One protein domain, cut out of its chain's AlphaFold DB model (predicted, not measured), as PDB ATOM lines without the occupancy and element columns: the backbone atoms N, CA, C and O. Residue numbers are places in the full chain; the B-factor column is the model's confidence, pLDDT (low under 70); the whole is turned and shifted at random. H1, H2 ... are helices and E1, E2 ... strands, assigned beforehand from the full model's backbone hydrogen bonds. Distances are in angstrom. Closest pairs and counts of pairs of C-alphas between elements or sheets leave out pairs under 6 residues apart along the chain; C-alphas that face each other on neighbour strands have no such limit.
ATOM      1  N   SER A 288      17.870  42.104   3.965       91.88
ATOM      2  CA  SER A 288      17.578  42.117   2.530       91.88
ATOM      3  C   SER A 288      18.100  40.872   1.801       91.88
ATOM      4  O   SER A 288      17.642  40.583   0.689       91.88
ATOM      5  N   LEU A 289      19.036  40.133   2.410       90.81
ATOM      6  CA  LEU A 289      19.600  38.911   1.851       90.81
ATOM      7  C   LEU A 289      18.633  37.740   1.999       90.81
ATOM      8  O   LEU A 289      18.130  37.444   3.079       90.81
ATOM      9  N   LYS A 290      18.445  37.013   0.901       91.00
ATOM     10  CA  LYS A 290      17.877  35.666   0.908       91.00
ATOM     11  C   LYS A 290      18.926  34.715   0.374       91.00
ATOM     12  O   LYS A 290      19.353  34.848  -0.772       91.00
ATOM     13  N   ILE A 291      19.338  33.780   1.216       91.06
ATOM     14  CA  ILE A 291      20.282  32.735   0.856       91.06
ATOM     15  C   ILE A 291      19.504  31.428   0.843       91.06
ATOM     16  O   ILE A 291      18.761  31.127   1.775       91.06
ATOM     17  N   ALA A 292      19.662  30.666  -0.222       90.38
ATOM     18  CA  ALA A 292      19.203  29.297  -0.305       90.38
ATOM     19  C   ALA A 292      20.360  28.421  -0.770       90.38
ATOM     20  O   ALA A 292      21.314  28.915  -1.374       90.38
ATOM     21  N   PHE A 293      20.285  27.126  -0.507       88.12
ATOM     22  CA  PHE A 293      21.160  26.168  -1.162       88.12
ATOM     23  C   PHE A 293      20.340  25.068  -1.815       88.12
ATOM     24  O   PHE A 293      19.241  24.732  -1.372       88.12
ATOM     25  N   GLN A 294      20.879  24.542  -2.905       87.19
ATOM     26  CA  GLN A 294      20.342  23.397  -3.612       87.19
ATOM     27  C   GLN A 294      21.378  22.286  -3.550       87.19
ATOM     28  O   GLN A 294      22.541  22.513  -3.901       87.19
ATOM     29  N   VAL A 295      20.950  21.105  -3.116       85.31
ATOM     30  CA  VAL A 295      21.765  19.899  -3.211       85.31
ATOM     31  C   VAL A 295      21.696  19.386  -4.645       85.31
ATOM     32  O   VAL A 295      20.625  19.338  -5.251       85.31
ATOM     33  N   LEU A 296      22.856  19.102  -5.222       81.62
ATOM     34  CA  LEU A 296      22.965  18.448  -6.514       81.62
ATOM     35  C   LEU A 296      23.051  16.948  -6.277       81.62
ATOM     36  O   LEU A 296      23.766  16.530  -5.370       81.62
ATOM     37  N   GLU A 297      22.362  16.178  -7.119       72.12
ATOM     38  CA  GLU A 297      22.526  14.728  -7.172       72.12
ATOM     39  C   GLU A 297      24.012  14.418  -7.363       72.12
ATOM     40  O   GLU A 297      24.608  14.694  -8.410       72.12
ATOM     41  N   ASP A 298      24.610  13.897  -6.303       61.81
ATOM     42  CA  ASP A 298      25.935  13.315  -6.310       61.81
ATOM     43  C   ASP A 298      25.709  11.808  -6.250       61.81
ATOM     44  O   ASP A 298      24.807  11.355  -5.556       61.81
ATOM     45  N   GLY A 299      26.487  11.003  -6.972       57.66
ATOM     46  CA  GLY A 299      26.288   9.543  -7.043       57.66
ATOM     47  C   GLY A 299      26.472   8.784  -5.712       57.66
ATOM     48  O   GLY A 299      26.653   7.565  -5.718       57.66
ATOM     49  N   THR A 300      26.493   9.491  -4.583       58.94
ATOM     50  CA  THR A 300      26.339   8.980  -3.229       58.94
ATOM     51  C   THR A 300      24.859   8.634  -3.031       58.94
ATOM     52  O   THR A 300      24.024   9.519  -2.966       58.94
ATOM     53  N   ASN A 301      24.510   7.341  -2.949       60.41
ATOM     54  CA  ASN A 301      23.134   6.841  -2.725       60.41
ATOM     55  C   ASN A 301      22.557   7.216  -1.328       60.41
ATOM     56  O   ASN A 301      21.945   6.377  -0.659       60.41
ATOM     57  N   ASP A 302      22.832   8.420  -0.826       68.00
ATOM     58  CA  ASP A 302      22.355   8.923   0.454       68.00
ATOM     59  C   ASP A 302      21.048   9.707   0.238       68.00
ATOM     60  O   ASP A 302      21.052  10.731  -0.454       68.00
ATOM     61  N   PRO A 303      19.927   9.287   0.853       67.56
ATOM     62  CA  PRO A 303      18.630   9.937   0.672       67.56
ATOM     63  C   PRO A 303      18.614  11.413   1.107       67.56
ATOM     64  O   PRO A 303      17.712  12.152   0.705       67.56
ATOM     65  N   LEU A 304      19.585  11.866   1.914       68.81
ATOM     66  CA  LEU A 304      19.753  13.280   2.270       68.81
ATOM     67  C   LEU A 304      20.403  14.104   1.145       68.81
ATOM     68  O   LEU A 304      20.099  15.294   1.025       68.81
ATOM     69  N   CYS A 305      21.252  13.491   0.310       69.88
ATOM     70  CA  CYS A 305      21.839  14.139  -0.867       69.88
ATOM     71  C   CYS A 305      20.966  14.020  -2.131       69.88
ATOM     72  O   CYS A 305      21.145  14.801  -3.062       69.88
ATOM     73  N   ASP A 306      19.981  13.118  -2.145       62.81
ATOM     74  CA  ASP A 306      19.077  12.882  -3.288       62.81
ATOM     75  C   ASP A 306      17.903  13.874  -3.390       62.81
ATOM     76  O   ASP A 306      17.056  13.784  -4.282       62.81
ATOM     77  N   SER A 307      17.806  14.846  -2.478       62.19
ATOM     78  CA  SER A 307      16.738  15.845  -2.539       62.19
ATOM     79  C   SER A 307      17.152  17.046  -3.398       62.19
ATOM     80  O   SER A 307      17.908  17.912  -2.967       62.19
ATOM     81  N   SER A 308      16.586  17.177  -4.604       58.69
ATOM     82  CA  SER A 308      16.787  18.344  -5.490       58.69
ATOM     83  C   SER A 308      16.140  19.643  -4.970       58.69
ATOM     84  O   SER A 308      15.916  20.590  -5.734       58.69
ATOM     85  N   ASN A 309      15.761  19.680  -3.691       67.00
ATOM     86  CA  ASN A 309      14.967  20.739  -3.095       67.00
ATOM     87  C   ASN A 309      15.851  21.924  -2.710       67.00
ATOM     88  O   ASN A 309      16.864  21.788  -2.028       67.00
ATOM     89  N   THR A 310      15.424  23.116  -3.116       76.06
ATOM     90  CA  THR A 310      16.001  24.370  -2.642       76.06
ATOM     91  C   THR A 310      15.606  24.587  -1.182       76.06
ATOM     92  O   THR A 310      14.422  24.715  -0.864       76.06
ATOM     93  N   MET A 311      16.592  24.657  -0.294       81.25
ATOM     94  CA  MET A 311      16.394  24.908   1.131       81.25
ATOM     95  C   MET A 311      16.802  26.341   1.471       81.25
ATOM     96  O   MET A 311      17.890  26.791   1.109       81.25
ATOM     97  N   ALA A 312      15.930  27.071   2.168       83.69
ATOM     98  CA  ALA A 312      16.242  28.414   2.648       83.69
ATOM     99  C   ALA A 312      17.240  28.353   3.813       83.69
ATOM    100  O   ALA A 312      17.106  27.533   4.721       83.69
ATOM    101  N   VAL A 313      18.221  29.249   3.797       82.56
ATOM    102  CA  VAL A 313      19.212  29.400   4.859       82.56
ATOM    103  C   VAL A 313      18.743  30.490   5.813       82.56
ATOM    104  O   VAL A 313      18.693  31.666   5.452       82.56
ATOM    105  N   ASN A 314      18.415  30.089   7.037       74.19
ATOM    106  CA  ASN A 314      18.000  31.002   8.094       74.19
ATOM    107  C   ASN A 314      19.165  31.303   9.044       74.19
ATOM    108  O   ASN A 314      20.115  30.527   9.169       74.19
ATOM    109  N   SER A 315      19.083  32.447   9.724       63.97
ATOM    110  CA  SER A 315      20.021  32.784  10.796       63.97
ATOM    111  C   SER A 315      19.852  31.794  11.947       63.97
ATOM    112  O   SER A 315      18.728  31.553  12.385       63.97
ATOM    113  N   GLY A 316      20.956  31.245  12.449       56.66
ATOM    114  CA  GLY A 316      20.958  30.356  13.611       56.66
ATOM    115  C   GLY A 316      21.485  28.966  13.295       56.66
ATOM    116  O   GLY A 316      22.525  28.622  13.829       56.66
ATOM    117  N   ASN A 317      20.822  28.207  12.415       63.12
ATOM    118  CA  ASN A 317      21.222  26.838  12.064       63.12
ATOM    119  C   ASN A 317      20.955  26.530  10.586       63.12
ATOM    120  O   ASN A 317      19.958  26.980  10.011       63.12
ATOM    121  N   LEU A 318      21.830  25.723   9.992       73.81
ATOM    122  CA  LEU A 318      21.638  25.130   8.671       73.81
ATOM    123  C   LEU A 318      21.000  23.731   8.766       73.81
ATOM    124  O   LEU A 318      21.099  23.083   9.809       73.81
ATOM    125  N   PRO A 319      20.337  23.244   7.701       69.88
ATOM    126  CA  PRO A 319      19.817  21.879   7.655       69.88
ATOM    127  C   PRO A 319      20.957  20.866   7.735       69.88
ATOM    128  O   PRO A 319      21.976  21.048   7.071       69.88
ATOM    129  N   SER A 320      20.774  19.790   8.500       70.75
ATOM    130  CA  SER A 320      21.766  18.718   8.628       70.75
ATOM    131  C   SER A 320      22.076  18.081   7.272       70.75
ATOM    132  O   SER A 320      21.157  17.663   6.563       70.75
ATOM    133  N   LEU A 321      23.363  17.972   6.949       74.69
ATOM    134  CA  LEU A 321      23.865  17.216   5.801       74.69
ATOM    135  C   LEU A 321      24.424  15.865   6.287       74.69
ATOM    136  O   LEU A 321      24.695  15.719   7.477       74.69
ATOM    137  N   PRO A 322      24.586  14.859   5.418       71.25
ATOM    138  CA  PRO A 322      25.284  13.631   5.768       71.25
ATOM    139  C   PRO A 322      26.795  13.872   5.906       71.25
ATOM    140  O   PRO A 322      27.375  14.748   5.261       71.25
ATOM    141  N   ASP A 323      27.460  13.052   6.721       70.38
ATOM    142  CA  ASP A 323      28.897  13.190   7.009       70.38
ATOM    143  C   ASP A 323      29.777  12.973   5.766       70.38
ATOM    144  O   ASP A 323      30.846  13.575   5.622       70.38
ATOM    145  N   GLN A 324      29.296  12.156   4.822       71.44
ATOM    146  CA  GLN A 324      29.951  11.899   3.532       71.44
ATOM    147  C   GLN A 324      30.023  13.161   2.655       71.44
ATOM    148  O   GLN A 324      30.854  13.240   1.752       71.44
ATOM    149  N   GLY A 325      29.219  14.171   3.000       77.94
ATOM    150  CA  GLY A 325      29.085  15.439   2.311       77.94
ATOM    151  C   GLY A 325      28.161  15.358   1.103       77.94
ATOM    152  O   GLY A 325      28.037  14.315   0.465       77.94
ATOM    153  N   CYS A 326      27.518  16.479   0.785       83.19
ATOM    154  CA  CYS A 326      26.767  16.634  -0.457       83.19
ATOM    155  C   CYS A 326      27.356  17.770  -1.286       83.19
ATOM    156  O   CYS A 326      27.781  18.798  -0.744       83.19
ATOM    157  N   THR A 327      27.322  17.632  -2.607       87.62
ATOM    158  CA  THR A 327      27.601  18.756  -3.497       87.62
ATOM    159  C   THR A 327      26.419  19.716  -3.506       87.62
ATOM    160  O   THR A 327      25.305  19.358  -3.870       87.62
ATOM    161  N   VAL A 328      26.661  20.968  -3.123       88.19
ATOM    162  CA  VAL A 328      25.638  22.013  -3.053       88.19
ATOM    163  C   VAL A 328      26.029  23.234  -3.876       88.19
ATOM    164  O   VAL A 328      27.207  23.521  -4.097       88.19
ATOM    165  N   LYS A 329      25.025  23.994  -4.307       91.06
ATOM    166  CA  LYS A 329      25.182  25.359  -4.822       91.06
ATOM    167  C   LYS A 329      24.397  26.316  -3.946       91.06
ATOM    168  O   LYS A 329      23.274  26.005  -3.561       91.06
ATOM    169  N   PHE A 330      24.957  27.490  -3.680       91.88
ATOM    170  CA  PHE A 330      24.253  28.556  -2.977       91.88
ATOM    171  C   PHE A 330      23.649  29.528  -3.977       91.88
ATOM    172  O   PHE A 330      24.336  30.011  -4.879       91.88
ATOM    173  N   GLU A 331      22.379  29.846  -3.778       92.75
ATOM    174  CA  GLU A 331      21.680  30.921  -4.462       92.75
ATOM    175  C   GLU A 331      21.523  32.096  -3.499       92.75
ATOM    176  O   GLU A 331      20.884  31.986  -2.453       92.75
ATOM    177  N   VAL A 332      22.104  33.237  -3.856       92.25
ATOM    178  CA  VAL A 332      22.009  34.468  -3.073       92.25
ATOM    179  C   VAL A 332      21.216  35.494  -3.861       92.25
ATOM    180  O   VAL A 332      21.598  35.877  -4.969       92.25
ATOM    181  N   THR A 333      20.117  35.955  -3.278       91.56
ATOM    182  CA  THR A 333      19.250  36.992  -3.839       91.56
ATOM    183  C   THR A 333      19.248  38.201  -2.914       91.56
ATOM    184  O   THR A 333      19.098  38.053  -1.700       91.56
ATOM    185  N   SER A 334      19.386  39.402  -3.476       90.19
ATOM    186  CA  SER A 334      19.225  40.645  -2.716       90.19
ATOM    187  C   SER A 334      17.881  41.299  -3.014       90.19
ATOM    188  O   SER A 334      17.542  41.543  -4.172       90.19
ATOM    189  N   ASN A 335      17.141  41.628  -1.956       90.88
ATOM    190  CA  ASN A 335      15.949  42.476  -2.021       90.88
ATOM    191  C   ASN A 335      16.251  43.917  -1.581       90.88
ATOM    192  O   ASN A 335      15.339  44.630  -1.171       90.88
ATOM    193  N   ALA A 336      17.521  44.333  -1.597       88.81
ATOM    194  CA  ALA A 336      17.879  45.717  -1.317       88.81
ATOM    195  C   ALA A 336      17.297  46.642  -2.395       88.81
ATOM    196  O   ALA A 336      17.186  46.263  -3.561       88.81
ATOM    197  N   GLU A 337      16.946  47.869  -2.012       88.81
ATOM    198  CA  GLU A 337      16.423  48.886  -2.937       88.81
ATOM    199  C   GLU A 337      17.511  49.459  -3.862       88.81
ATOM    200  O   GLU A 337      17.214  50.065  -4.892       88.81
ATOM    201  N   THR A 338      18.780  49.259  -3.507       89.81
ATOM    202  CA  THR A 338      19.958  49.772  -4.208       89.81
ATOM    203  C   THR A 338      20.823  48.636  -4.755       89.81
ATOM    204  O   THR A 338      20.647  47.465  -4.418       89.81
ATOM    205  N   ASN A 339      21.776  48.980  -5.625       91.31
ATOM    206  CA  ASN A 339      22.801  48.028  -6.042       91.31
ATOM    207  C   ASN A 339      23.677  47.678  -4.839       91.31
ATOM    208  O   ASN A 339      24.138  48.571  -4.129       91.31
ATOM    209  N   VAL A 340      23.949  46.393  -4.654       91.81
ATOM    210  CA  VAL A 340      24.753  45.902  -3.538       91.81
ATOM    211  C   VAL A 340      25.881  45.015  -4.022       91.81
ATOM    212  O   VAL A 340      25.754  44.288  -5.003       91.81
ATOM    213  N   ARG A 341      26.982  45.028  -3.285       91.62
ATOM    214  CA  ARG A 341      28.047  44.046  -3.388       91.62
ATOM    215  C   ARG A 341      27.910  43.036  -2.266       91.62
ATOM    216  O   ARG A 341      27.838  43.411  -1.095       91.62
ATOM    217  N   ILE A 342      27.930  41.761  -2.625       91.50
ATOM    218  CA  ILE A 342      27.861  40.651  -1.679       91.50
ATOM    219  C   ILE A 342      29.146  39.841  -1.765       91.50
ATOM    220  O   ILE A 342      29.679  39.629  -2.852       91.50
ATOM    221  N   TRP A 343      29.617  39.376  -0.615       92.50
ATOM    222  CA  TRP A 343      30.632  38.342  -0.487       92.50
ATOM    223  C   TRP A 343      30.068  37.176   0.308       92.50
ATOM    224  O   TRP A 343      29.519  37.382   1.383       92.50
ATOM    225  N   LEU A 344      30.235  35.972  -0.215       92.75
ATOM    226  CA  LEU A 344      29.844  34.711   0.393       92.75
ATOM    227  C   LEU A 344      31.105  33.876   0.600       92.75
ATOM    228  O   LEU A 344      31.896  33.713  -0.335       92.75
ATOM    229  N   ALA A 345      31.290  33.344   1.799       92.69
ATOM    230  CA  ALA A 345      32.398  32.467   2.124       92.69
ATOM    231  C   ALA A 345      31.932  31.258   2.935       92.69
ATOM    232  O   ALA A 345      31.083  31.379   3.817       92.69
ATOM    233  N   LEU A 346      32.532  30.113   2.632       91.00
ATOM    234  CA  LEU A 346      32.351  28.866   3.357       91.00
ATOM    235  C   LEU A 346      33.675  28.500   4.025       91.00
ATOM    236  O   LEU A 346      34.720  28.517   3.368       91.00
ATOM    237  N   ILE A 347      33.631  28.207   5.319       88.94
ATOM    238  CA  ILE A 347      34.811  27.983   6.156       88.94
ATOM    239  C   ILE A 347      34.618  26.682   6.928       88.94
ATOM    240  O   ILE A 347      33.598  26.557   7.593       88.94
ATOM    241  N   SER A 348      35.584  25.768   6.894       85.25
ATOM    242  CA  SER A 348      35.617  24.587   7.767       85.25
ATOM    243  C   SER A 348      36.609  24.806   8.912       85.25
ATOM    244  O   SER A 348      37.715  25.310   8.703       85.25
ATOM    245  N   HIS A 349      36.208  24.428  10.126       76.50
ATOM    246  CA  HIS A 349      37.035  24.466  11.337       76.50
ATOM    247  C   HIS A 349      37.474  23.058  11.772       76.50
ATOM    248  O   HIS A 349      37.606  22.785  12.964       76.50
ATOM    249  N   LYS A 350      37.654  22.134  10.822       71.19
ATOM    250  CA  LYS A 350      38.056  20.750  11.116       71.19
ATOM    251  C   LYS A 350      39.413  20.655  11.831       71.19
ATOM    252  O   LYS A 350      39.611  19.756  12.641       71.19
ATOM    253  N   GLU A 351      40.329  21.581  11.553       66.75
ATOM    254  CA  GLU A 351      41.601  21.718  12.263       66.75
ATOM    255  C   GLU A 351      41.522  22.904  13.237       66.75
ATOM    256  O   GLU A 351      41.184  24.021  12.846       66.75
ATOM    257  N   ALA A 352      41.824  22.668  14.519       59.44
ATOM    258  CA  ALA A 352      41.641  23.655  15.590       59.44
ATOM    259  C   ALA A 352      42.512  24.919  15.433       59.44
ATOM    260  O   ALA A 352      42.170  25.984  15.946       59.44
ATOM    261  N   THR A 353      43.641  24.819  14.729       65.75
ATOM    262  CA  THR A 353      44.649  25.885  14.672       65.75
ATOM    263  C   THR A 353      44.467  26.852  13.504       65.75
ATOM    264  O   THR A 353      44.827  28.019  13.653       65.75
ATOM    265  N   GLU A 354      43.889  26.427  12.373       71.12
ATOM    266  CA  GLU A 354      43.660  27.300  11.212       71.12
ATOM    267  C   GLU A 354      42.353  26.957  10.469       71.12
ATOM    268  O   GLU A 354      42.182  25.829  10.010       71.12
ATOM    269  N   PRO A 355      41.425  27.921  10.297       81.94
ATOM    270  CA  PRO A 355      40.221  27.701   9.504       81.94
ATOM    271  C   PRO A 355      40.549  27.533   8.016       81.94
ATOM    272  O   PRO A 355      41.242  28.364   7.418       81.94
ATOM    273  N   LEU A 356      39.968  26.514   7.385       86.31
ATOM    274  CA  LEU A 356      40.086  26.279   5.949       86.31
ATOM    275  C   LEU A 356      38.964  27.007   5.200       86.31
ATOM    276  O   LEU A 356      37.789  26.659   5.315       86.31
ATOM    277  N   ILE A 357      39.319  28.002   4.384       88.38
ATOM    278  CA  ILE A 357      38.362  28.684   3.500       88.38
ATOM    279  C   ILE A 357      38.098  27.784   2.289       88.38
ATOM    280  O   ILE A 357      38.899  27.735   1.357       88.38
ATOM    281  N   MET A 358      36.962  27.093   2.295       88.06
ATOM    282  CA  MET A 358      36.551  26.177   1.227       88.06
ATOM    283  C   MET A 358      36.070  26.925  -0.023       88.06
ATOM    284  O   MET A 358      36.272  26.479  -1.149       88.06
ATOM    285  N   MET A 359      35.429  28.079   0.170       91.25
ATOM    286  CA  MET A 359      34.865  28.888  -0.909       91.25
ATOM    287  C   MET A 359      34.855  30.360  -0.520       91.25
ATOM    288  O   MET A 359      34.560  30.702   0.623       91.25
ATOM    289  N   LYS A 360      35.116  31.242  -1.489       92.31
ATOM    290  CA  LYS A 360      34.932  32.692  -1.354       92.31
ATOM    291  C   LYS A 360      34.550  33.285  -2.707       92.31
ATOM    292  O   LYS A 360      35.383  33.362  -3.609       92.31
ATOM    293  N   HIS A 361      33.316  33.751  -2.833       91.88
ATOM    294  CA  HIS A 361      32.821  34.419  -4.035       91.88
ATOM    295  C   HIS A 361      32.209  35.768  -3.698       91.88
ATOM    296  O   HIS A 361      31.718  35.981  -2.595       91.88
ATOM    297  N   GLY A 362      32.228  36.681  -4.662       89.50
ATOM    298  CA  GLY A 362      31.532  37.948  -4.534       89.50
ATOM    299  C   GLY A 362      30.914  38.378  -5.849       89.50
ATOM    300  O   GLY A 362      31.440  38.066  -6.919       89.50
ATOM    301  N   ALA A 363      29.800  39.092  -5.755       91.19
ATOM    302  CA  ALA A 363      29.033  39.566  -6.896       91.19
ATOM    303  C   ALA A 363      28.446  40.948  -6.605       91.19
ATOM    304  O   ALA A 363      28.076  41.250  -5.469       91.19
ATOM    305  N   ASP A 364      28.353  41.769  -7.648       91.69
ATOM    306  CA  ASP A 364      27.586  43.010  -7.630       91.69
ATOM    307  C   ASP A 364      26.173  42.689  -8.152       91.69
ATOM    308  O   ASP A 364      26.016  42.203  -9.276       91.69
ATOM    309  N   LEU A 365      25.152  42.902  -7.321       91.25
ATOM    310  CA  LEU A 365      23.752  42.591  -7.600       91.25
ATOM    311  C   LEU A 365      22.915  43.863  -7.683       91.25
ATOM    312  O   LEU A 365      22.994  44.742  -6.825       91.25
ATOM    313  N   LYS A 366      22.061  43.926  -8.703       90.94
ATOM    314  CA  LYS A 366      20.945  44.876  -8.756       90.94
ATOM    315  C   LYS A 366      19.777  44.381  -7.887       90.94
ATOM    316  O   LYS A 366      19.699  43.175  -7.630       90.94
ATOM    317  N   PRO A 367      18.838  45.261  -7.492       90.12
ATOM    318  CA  PRO A 367      17.613  44.857  -6.801       90.12
ATOM    319  C   PRO A 367      16.900  43.693  -7.507       90.12
ATOM    320  O   PRO A 367      16.636  43.758  -8.709       90.12
ATOM    321  N   GLY A 368      16.623  42.611  -6.772       85.81
ATOM    322  CA  GLY A 368      15.955  41.409  -7.288       85.81
ATOM    323  C   GLY A 368      16.838  40.474  -8.125       85.81
ATOM    324  O   GLY A 368      16.360  39.438  -8.589       85.81
ATOM    325  N   GLN A 369      18.117  40.798  -8.327       90.62
ATOM    326  CA  GLN A 369      19.055  39.915  -9.015       90.62
ATOM    327  C   GLN A 369      19.517  38.783  -8.087       90.62
ATOM    328  O   GLN A 369      19.673  38.965  -6.876       90.62
ATOM    329  N   ARG A 370      19.778  37.616  -8.685       91.00
ATOM    330  CA  ARG A 370      20.364  36.451  -8.017       91.00
ATOM    331  C   ARG A 370      21.769  36.152  -8.533       91.00
ATOM    332  O   ARG A 370      22.040  36.318  -9.724       91.00
ATOM    333  N   PHE A 371      22.631  35.669  -7.648       91.81
ATOM    334  CA  PHE A 371      23.928  35.075  -7.967       91.81
ATOM    335  C   PHE A 371      23.973  33.643  -7.434       91.81
ATOM    336  O   PHE A 371      23.503  33.378  -6.329       91.81
ATOM    337  N   VAL A 372      24.530  32.731  -8.231       92.50
ATOM    338  CA  VAL A 372      24.648  31.308  -7.899       92.50
ATOM    339  C   VAL A 372      26.124  30.935  -7.854       92.50
ATOM    340  O   VAL A 372      26.877  31.287  -8.767       92.50
ATOM    341  N   THR A 373      26.545  30.236  -6.806       93.62
ATOM    342  CA  THR A 373      27.929  29.767  -6.688       93.62
ATOM    343  C   THR A 373      28.207  28.582  -7.615       93.62
ATOM    344  O   THR A 373      27.293  27.835  -7.980       93.62
ATOM    345  N   PRO A 374      29.482  28.334  -7.960       91.75
ATOM    346  CA  PRO A 374      29.908  27.014  -8.398       91.75
ATOM    347  C   PRO A 374      29.506  25.935  -7.374       91.75
ATOM    348  O   PRO A 374      29.375  26.247  -6.184       91.75
ATOM    349  N   PRO A 375      29.291  24.686  -7.821       90.00
ATOM    350  CA  PRO A 375      29.042  23.585  -6.906       90.00
ATOM    351  C   PRO A 375      30.250  23.320  -6.011       90.00
ATOM    352  O   PRO A 375      31.391  23.399  -6.470       90.00
ATOM    353  N   ILE A 376      29.984  22.993  -4.751       89.06
ATOM    354  CA  ILE A 376      30.993  22.640  -3.758       89.06
ATOM    355  C   ILE A 376      30.487  21.515  -2.861       89.06
ATOM    356  O   ILE A 376      29.332  21.527  -2.444       89.06
ATOM    357  N   THR A 377      31.356  20.562  -2.548       86.94
ATOM    358  CA  THR A 377      31.060  19.498  -1.588       86.94
ATOM    359  C   THR A 377      31.163  20.046  -0.169       86.94
ATOM    360  O   THR A 377      32.206  20.571   0.225       86.94
ATOM    361  N   VAL A 378      30.068  19.954   0.583       84.12
ATOM    362  CA  VAL A 378      29.960  20.427   1.967       84.12
ATOM    363  C   VAL A 378      29.676  19.240   2.864       84.12
ATOM    364  O   VAL A 378      28.762  18.466   2.593       84.12
ATOM    365  N   HIS A 379      30.460  19.113   3.929       79.62
ATOM    366  CA  HIS A 379      30.294  18.082   4.943       79.62
ATOM    367  C   HIS A 379      29.480  18.625   6.123       79.62
ATOM    368  O   HIS A 379      29.373  19.834   6.320       79.62
ATOM    369  N   ASN A 380      28.922  17.724   6.930       72.31
ATOM    370  CA  ASN A 380      28.225  18.050   8.180       72.31
ATOM    371  C   ASN A 380      29.165  18.490   9.325       72.31
ATOM    372  O   ASN A 380      28.777  18.491  10.491       72.31
ATOM    373  N   ASP A 381      30.429  18.783   9.013       69.00
ATOM    374  CA  ASP A 381      31.456  19.166   9.976       69.00
ATOM    375  C   ASP A 381      31.206  20.584  10.528       69.00
ATOM    376  O   ASP A 381      30.150  21.189  10.329       69.00
ATOM    377  N   THR A 382      32.192  21.150  11.231       70.81
ATOM    378  CA  THR A 382      32.186  22.527  11.765       70.81
ATOM    379  C   THR A 382      32.271  23.590  10.657       70.81
ATOM    380  O   THR A 382      32.985  24.592  10.768       70.81
ATOM    381  N   THR A 383      31.547  23.373   9.559       82.12
ATOM    382  CA  THR A 383      31.446  24.281   8.435       82.12
ATOM    383  C   THR A 383      30.499  25.433   8.754       82.12
ATOM    384  O   THR A 383      29.421  25.290   9.342       82.12
ATOM    385  N   ARG A 384      30.930  26.622   8.346       86.12
ATOM    386  CA  ARG A 384      30.285  27.897   8.603       86.12
ATOM    387  C   ARG A 384      30.111  28.670   7.311       86.12
ATOM    388  O   ARG A 384      31.054  28.825   6.535       86.12
ATOM    389  N   LEU A 385      28.921  29.226   7.138       90.25
ATOM    390  CA  LEU A 385      28.618  30.165   6.073       90.25
ATOM    391  C   LEU A 385      28.703  31.593   6.615       90.25
ATOM    392  O   LEU A 385      28.018  31.943   7.577       90.25
ATOM    393  N   VAL A 386      29.529  32.424   5.985       92.38
ATOM    394  CA  VAL A 386      29.662  33.851   6.295       92.38
ATOM    395  C   VAL A 386      29.343  34.650   5.041       92.38
ATOM    396  O   VAL A 386      29.981  34.476   4.003       92.38
ATOM    397  N   THR A 387      28.367  35.545   5.139       92.06
ATOM    398  CA  THR A 387      27.983  36.451   4.053       92.06
ATOM    399  C   THR A 387      28.108  37.890   4.519       92.06
ATOM    400  O   THR A 387      27.713  38.217   5.632       92.06
ATOM    401  N   ALA A 388      28.631  38.765   3.672       92.94
ATOM    402  CA  ALA A 388      28.688  40.194   3.931       92.94
ATOM    403  C   ALA A 388      28.124  40.972   2.742       92.94
ATOM    404  O   ALA A 388      28.390  40.627   1.591       92.94
ATOM    405  N   ILE A 389      27.349  42.016   3.023       92.56
ATOM    406  CA  ILE A 389      26.617  42.816   2.038       92.56
ATOM    407  C   ILE A 389      26.829  44.308   2.295       92.56
ATOM    408  O   ILE A 389      26.763  44.787   3.428       92.56
ATOM    409  N   SER A 390      27.064  45.063   1.227       91.50
ATOM    410  CA  SER A 390      27.193  46.518   1.278       91.50
ATOM    411  C   SER A 390      26.593  47.149   0.029       91.50
ATOM    412  O   SER A 390      26.746  46.617  -1.061       91.50
ATOM    413  N   ASP A 391      25.949  48.302   0.167       89.50
ATOM    414  CA  ASP A 391      25.462  49.134  -0.941       89.50
ATOM    415  C   ASP A 391      26.529  50.101  -1.488       89.50
ATOM    416  O   ASP A 391      26.241  50.977  -2.302       89.50
ATOM    417  N   ARG A 392      27.780  49.950  -1.039       83.00
ATOM    418  CA  ARG A 392      28.917  50.779  -1.446       83.00
ATOM    419  C   ARG A 392      29.753  50.082  -2.508       83.00
ATOM    420  O   ARG A 392      29.931  48.865  -2.493       83.00
ATOM    421  N   SER A 393      30.354  50.880  -3.384       67.50
ATOM    422  CA  SER A 393      31.239  50.406  -4.454       67.50
ATOM    423  C   SER A 393      32.640  49.989  -3.983       67.50
ATOM    424  O   SER A 393      33.395  49.411  -4.764       67.50
ATOM    425  N   ASP A 394      33.023  50.300  -2.740       65.81
ATOM    426  CA  ASP A 394      34.401  50.161  -2.256       65.81
ATOM    427  C   ASP A 394      34.709  48.768  -1.660       65.81
ATOM    428  O   ASP A 394      33.951  48.207  -0.864       65.81
ATOM    429  N   LYS A 395      35.888  48.230  -2.005       67.38
ATOM    430  CA  LYS A 395      36.500  47.021  -1.426       67.38
ATOM    431  C   LYS A 395      37.099  47.265  -0.033       67.38
ATOM    432  O   LYS A 395      37.639  46.328   0.551       67.38
ATOM    433  N   ALA A 396      37.053  48.484   0.502       71.88
ATOM    434  CA  ALA A 396      37.754  48.876   1.730       71.88
ATOM    435  C   ALA A 396      37.488  47.983   2.959       71.88
ATOM    436  O   ALA A 396      38.358  47.852   3.822       71.88
ATOM    437  N   TRP A 397      36.336  47.317   3.033       81.62
ATOM    438  CA  TRP A 397      35.994  46.414   4.135       81.62
ATOM    439  C   TRP A 397      36.423  44.956   3.940       81.62
ATOM    440  O   TRP A 397      36.338  44.159   4.876       81.62
ATOM    441  N   LEU A 398      36.947  44.605   2.761       82.62
ATOM    442  CA  LEU A 398      37.386  43.248   2.428       82.62
ATOM    443  C   LEU A 398      38.435  42.729   3.418       82.62
ATOM    444  O   LEU A 398      38.430  41.553   3.751       82.62
ATOM    445  N   LYS A 399      39.302  43.608   3.936       85.31
ATOM    446  CA  LYS A 399      40.312  43.229   4.930       85.31
ATOM    447  C   LYS A 399      39.694  42.796   6.265       85.31
ATOM    448  O   LYS A 399      40.201  41.866   6.880       85.31
ATOM    449  N   TRP A 400      38.621  43.447   6.721       86.62
ATOM    450  CA  TRP A 400      37.913  43.021   7.940       86.62
ATOM    451  C   TRP A 400      37.159  41.722   7.702       86.62
ATOM    452  O   TRP A 400      37.221  40.838   8.545       86.62
ATOM    453  N   LEU A 401      36.553  41.555   6.521       89.69
ATOM    454  CA  LEU A 401      36.000  40.259   6.131       89.69
ATOM    455  C   LEU A 401      37.090  39.179   6.160       89.69
ATOM    456  O   LEU A 401      36.902  38.145   6.776       89.69
ATOM    457  N   GLU A 402      38.255  39.407   5.559       89.81
ATOM    458  CA  GLU A 402      39.352  38.430   5.564       89.81
ATOM    459  C   GLU A 402      39.870  38.106   6.964       89.81
ATOM    460  O   GLU A 402      40.186  36.952   7.237       89.81
ATOM    461  N   ASN A 403      39.936  39.097   7.853       89.81
ATOM    462  CA  ASN A 403      40.279  38.870   9.253       89.81
ATOM    463  C   ASN A 403      39.210  38.040   9.970       89.81
ATOM    464  O   ASN A 403      39.572  37.154  10.738       89.81
ATOM    465  N   LEU A 404      37.929  38.306   9.702       90.00
ATOM    466  CA  LEU A 404      36.806  37.527  10.221       90.00
ATOM    467  C   LEU A 404      36.889  36.070   9.752       90.00
ATOM    468  O   LEU A 404      36.768  35.163  10.568       90.00
ATOM    469  N   LEU A 405      37.153  35.839   8.461       90.12
ATOM    470  CA  LEU A 405      37.261  34.487   7.896       90.12
ATOM    471  C   LEU A 405      38.445  33.691   8.475       90.12
ATOM    472  O   LEU A 405      38.407  32.466   8.489       90.12
ATOM    473  N   LYS A 406      39.496  34.379   8.936       88.25
ATOM    474  CA  LYS A 406      40.700  33.778   9.534       88.25
ATOM    475  C   LYS A 406      40.661  33.709  11.063       88.25
ATOM    476  O   LYS A 406      41.624  33.253  11.671       88.25
ATOM    477  N   ALA A 407      39.611  34.223  11.699       85.44
ATOM    478  CA  ALA A 407      39.537  34.265  13.149       85.44
ATOM    479  C   ALA A 407      39.313  32.855  13.718       85.44
ATOM    480  O   ALA A 407      38.401  32.141  13.302       85.44
ATOM    481  N   THR A 408      40.152  32.465  14.677       79.44
ATOM    482  CA  THR A 408      40.106  31.155  15.337       79.44
ATOM    483  C   THR A 408      39.186  31.179  16.560       79.44
ATOM    484  O   THR A 408      38.264  30.370  16.621       79.44
ATOM    485  N   SER A 409      39.343  32.163  17.453       80.12
ATOM    486  CA  SER A 409      38.506  32.325  18.656       80.12
ATOM    487  C   SER A 409      37.167  33.015  18.390       80.12
ATOM    488  O   SER A 409      37.048  33.840  17.472       80.12
ATOM    489  N   VAL A 410      36.163  32.711  19.218       75.56
ATOM    490  CA  VAL A 410      34.845  33.376  19.184       75.56
ATOM    491  C   VAL A 410      34.974  34.888  19.394       75.56
ATOM    492  O   VAL A 410      34.456  35.660  18.589       75.56
ATOM    493  N   GLU A 411      35.761  35.325  20.376       71.75
ATOM    494  CA  GLU A 411      35.952  36.750  20.695       71.75
ATOM    495  C   GLU A 411      36.475  37.559  19.502       71.75
ATOM    496  O   GLU A 411      36.001  38.655  19.193       71.75
ATOM    497  N   ARG A 412      37.459  37.009  18.777       79.81
ATOM    498  CA  ARG A 412      38.029  37.679  17.605       79.81
ATOM    499  C   ARG A 412      37.025  37.739  16.457       79.81
ATOM    500  O   ARG A 412      37.033  38.717  15.710       79.81
ATOM    501  N   LYS A 413      36.169  36.722  16.312       82.38
ATOM    502  CA  LYS A 413      35.082  36.716  15.320       82.38
ATOM    503  C   LYS A 413      34.075  37.818  15.636       82.38
ATOM    504  O   LYS A 413      33.793  38.633  14.760       82.38
ATOM    505  N   GLU A 414      33.596  37.888  16.875       79.25
ATOM    506  CA  GLU A 414      32.650  38.920  17.318       79.25
ATOM    507  C   GLU A 414      33.212  40.328  17.109       79.25
ATOM    508  O   GLU A 414      32.554  41.178  16.510       79.25
ATOM    509  N   LEU A 415      34.480  40.548  17.463       78.56
ATOM    510  CA  LEU A 415      35.161  41.824  17.246       78.56
ATOM    511  C   LEU A 415      35.198  42.242  15.763       78.56
ATOM    512  O   LEU A 415      35.020  43.419  15.438       78.56
ATOM    513  N   GLU A 416      35.478  41.317  14.840       85.88
ATOM    514  CA  GLU A 416      35.504  41.638  13.405       85.88
ATOM    515  C   GLU A 416      34.091  41.834  12.826       85.88
ATOM    516  O   GLU A 416      33.912  42.685  11.948       85.88
ATOM    517  N   ILE A 417      33.076  41.141  13.355       85.88
ATOM    518  CA  ILE A 417      31.661  41.390  13.027       85.88
ATOM    519  C   ILE A 417      31.257  42.797  13.475       85.88
ATOM    520  O   ILE A 417      30.722  43.568  12.673       85.88
ATOM    521  N   ASP A 418      31.574  43.179  14.709       79.88
ATOM    522  CA  ASP A 418      31.314  44.522  15.231       79.88
ATOM    523  C   ASP A 418      32.018  45.589  14.392       79.88
ATOM    524  O   ASP A 418      31.440  46.622  14.049       79.88
ATOM    525  N   ARG A 419      33.258  45.333  13.964       83.62
ATOM    526  CA  ARG A 419      34.000  46.241  13.073       83.62
ATOM    527  C   ARG A 419      33.320  46.434  11.720       83.62
ATOM    528  O   ARG A 419      33.390  47.543  11.191       83.62
ATOM    529  N   LEU A 420      32.719  45.398  11.145       86.00
ATOM    530  CA  LEU A 420      31.990  45.494   9.877       86.00
ATOM    531  C   LEU A 420      30.653  46.227  10.070       86.00
ATOM    532  O   LEU A 420      30.396  47.235   9.403       86.00
ATOM    533  N   THR A 421      29.847  45.785  11.030       85.56
ATOM    534  CA  THR A 421      28.487  46.300  11.265       85.56
ATOM    535  C   THR A 421      28.475  47.747  11.767       85.56
ATOM    536  O   THR A 421      27.664  48.543  11.289       85.56
ATOM    537  N   SER A 422      29.439  48.148  12.609       81.00
ATOM    538  CA  SER A 422      29.652  49.551  13.037       81.00
ATOM    539  C   SER A 422      29.939  50.508  11.882       81.00
ATOM    540  O   SER A 422      29.908  51.723  12.051       81.00
ATOM    541  N   THR A 423      30.206  49.984  10.685       82.56
ATOM    542  CA  THR A 423      30.408  50.788   9.481       82.56
ATOM    543  C   THR A 423      29.260  50.697   8.483       82.56
ATOM    544  O   THR A 423      29.380  51.235   7.387       82.56
ATOM    545  N   GLY A 424      28.136  50.071   8.839       87.31
ATOM    546  CA  GLY A 424      26.961  49.950   7.971       87.31
ATOM    547  C   GLY A 424      27.032  48.810   6.955       87.31
ATOM    548  O   GLY A 424      26.312  48.850   5.964       87.31
ATOM    549  N   ILE A 425      27.895  47.815   7.177       90.56
ATOM    550  CA  ILE A 425      27.989  46.604   6.350       90.56
ATOM    551  C   ILE A 425      27.177  45.506   7.018       90.56
ATOM    552  O   ILE A 425      27.462  45.162   8.163       90.56
ATOM    553  N   GLY A 426      26.211  44.936   6.301       91.81
ATOM    554  CA  GLY A 426      25.446  43.798   6.799       91.81
ATOM    555  C   GLY A 426      26.300  42.535   6.815       91.81
ATOM    556  O   GLY A 426      27.029  42.269   5.858       91.81
ATOM    557  N   VAL A 427      26.207  41.755   7.890       92.31
ATOM    558  CA  VAL A 427      26.916  40.481   8.041       92.31
ATOM    559  C   VAL A 427      25.910  39.422   8.462       92.31
ATOM    560  O   VAL A 427      25.212  39.598   9.450       92.31
ATOM    561  N   PHE A 428      25.863  38.323   7.719       90.88
ATOM    562  CA  PHE A 428      25.041  37.155   7.997       90.88
ATOM    563  C   PHE A 428      25.948  35.955   8.271       90.88
ATOM    564  O   PHE A 428      26.918  35.718   7.544       90.88
ATOM    565  N   GLN A 429      25.636  35.190   9.314       88.69
ATOM    566  CA  GLN A 429      26.409  34.025   9.731       88.69
ATOM    567  C   GLN A 429      25.501  32.870  10.146       88.69
ATOM    568  O   GLN A 429      24.487  33.078  10.807       88.69
ATOM    569  N   THR A 430      25.888  31.648   9.795       86.50
ATOM    570  CA  THR A 430      25.206  30.423  10.230       86.50
ATOM    571  C   THR A 430      26.158  29.227  10.134       86.50
ATOM    572  O   THR A 430      27.168  29.295   9.422       86.50
ATOM    573  N   SER A 431      25.879  28.150  10.864       81.38
ATOM    574  CA  SER A 431      26.690  26.928  10.873       81.38
ATOM    575  C   SER A 431      25.823  25.668  10.846       81.38
ATOM    576  O   SER A 431      24.649  25.700  11.220       81.38
ATOM    577  N   TRP A 432      26.402  24.565  10.362       75.19
ATOM    578  CA  TRP A 432      25.770  23.236  10.389       75.19
ATOM    579  C   TRP A 432      25.762  22.627  11.791       75.19
ATOM    580  O   TRP A 432      24.786  21.996  12.185       75.19
TER     581      TRP A 432
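Overview. This is residues 288 to 432 of the 439 residues of an uncharacterized protein of Puniceispirillum marinum (strain IMCC1322) (UniProt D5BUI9). Two strongly twisted sheets lie face to face as a sandwich, one of five strands, E1, E2, E3, E6 and E7, the other of four, and a helical hairpin, H1 and H2, packs on the four-stranded sheet on the side away from the five-stranded one. A long loop, residues 296 to 309, lies far out at the other end from the helices. The printed part has 145 residues with nine named strands and two named helices, in the order E1 to E8, H1, H2, E9; the class is mixed, helices and strands. The four-stranded sheet runs E5, E4, E8, E9, all antiparallel; the five-stranded one is branched at E3, its neighbour pairs antiparallel. The whole is compact, with a radius of gyration of the C-alphas of 15.2 A and spans of 46 by 38 by 22 A.

Along the chain. In the branched sheet, E1 is residues 289 to 295, 19.8 A long, from C-alpha 289 at (19.600, 38.911, 1.851); E2 is 310 to 313; E3 is 326 to 334, 25.3 A; E6 is 370 to 372 and E7 is 376 to 378. In the other, E4 is 340 to 348, 26.5 A; E5 is 356 to 365, 26.8 A; E8 is 383 to 390, 23.7 A; E9 is 426 to 431, 17.4 A, ending at C-alpha 431 (26.690, 26.928, 10.873). H1 is 398 to 405, 10.3 A, and H2 is 410 to 421, 16.4 A.

Arrangement. E1 lies on one side of E3, N 292 and O 331 2.9 A apart; E6 and E7 lie on the other side, with N 332 and O 371 at 2.8 A and N 328 and O 376 at 2.8 A. E1 and E2 are a hairpin, N 293 and O 311 at 2.9 A. The two sheets' facing parts are 9.8 A centre to centre, their strands at 33 degrees. In the second sheet the neighbour strands E4 and E5 have N 344 and O 361 within hydrogen-bond range at 2.8 A, the neighbours E4 and E8 have N 343 and O 388 within that range at 2.8 A, and the neighbours E8 and E9 have N 387 and O 428 within it at 2.8 A. H1 is on this sheet at a height of 9.1 A, over E4 and along the strands, at 24 degrees to E4 on the local plane; the closest C-alphas of H1 and E4 are those of Leu 405 and Ile 347, 7.2 A. H2 only grazes the sheet with residues 417 to 421. H1 and H2 touch, the C-alphas of Leu 404 and Glu 416 closest at 5.4 A, at a shallow tilt of 26 degrees, opposite ways. In H1 and H2 every O i to N i+4 pair is within hydrogen-bond range.

Size, cuts and confidence. The C-alphas farthest apart, of Asn 301 and Thr 423, are 46.2 A apart. The printed part has no cut. The links E1 to E2 and E2 to E3 are long, with 14 and 12 residues. The mean pLDDT of the printed part is 82.3; 23 residues are under 70, among them 298 to 309, 315 to 317, 351 to 353 and 393 to 395.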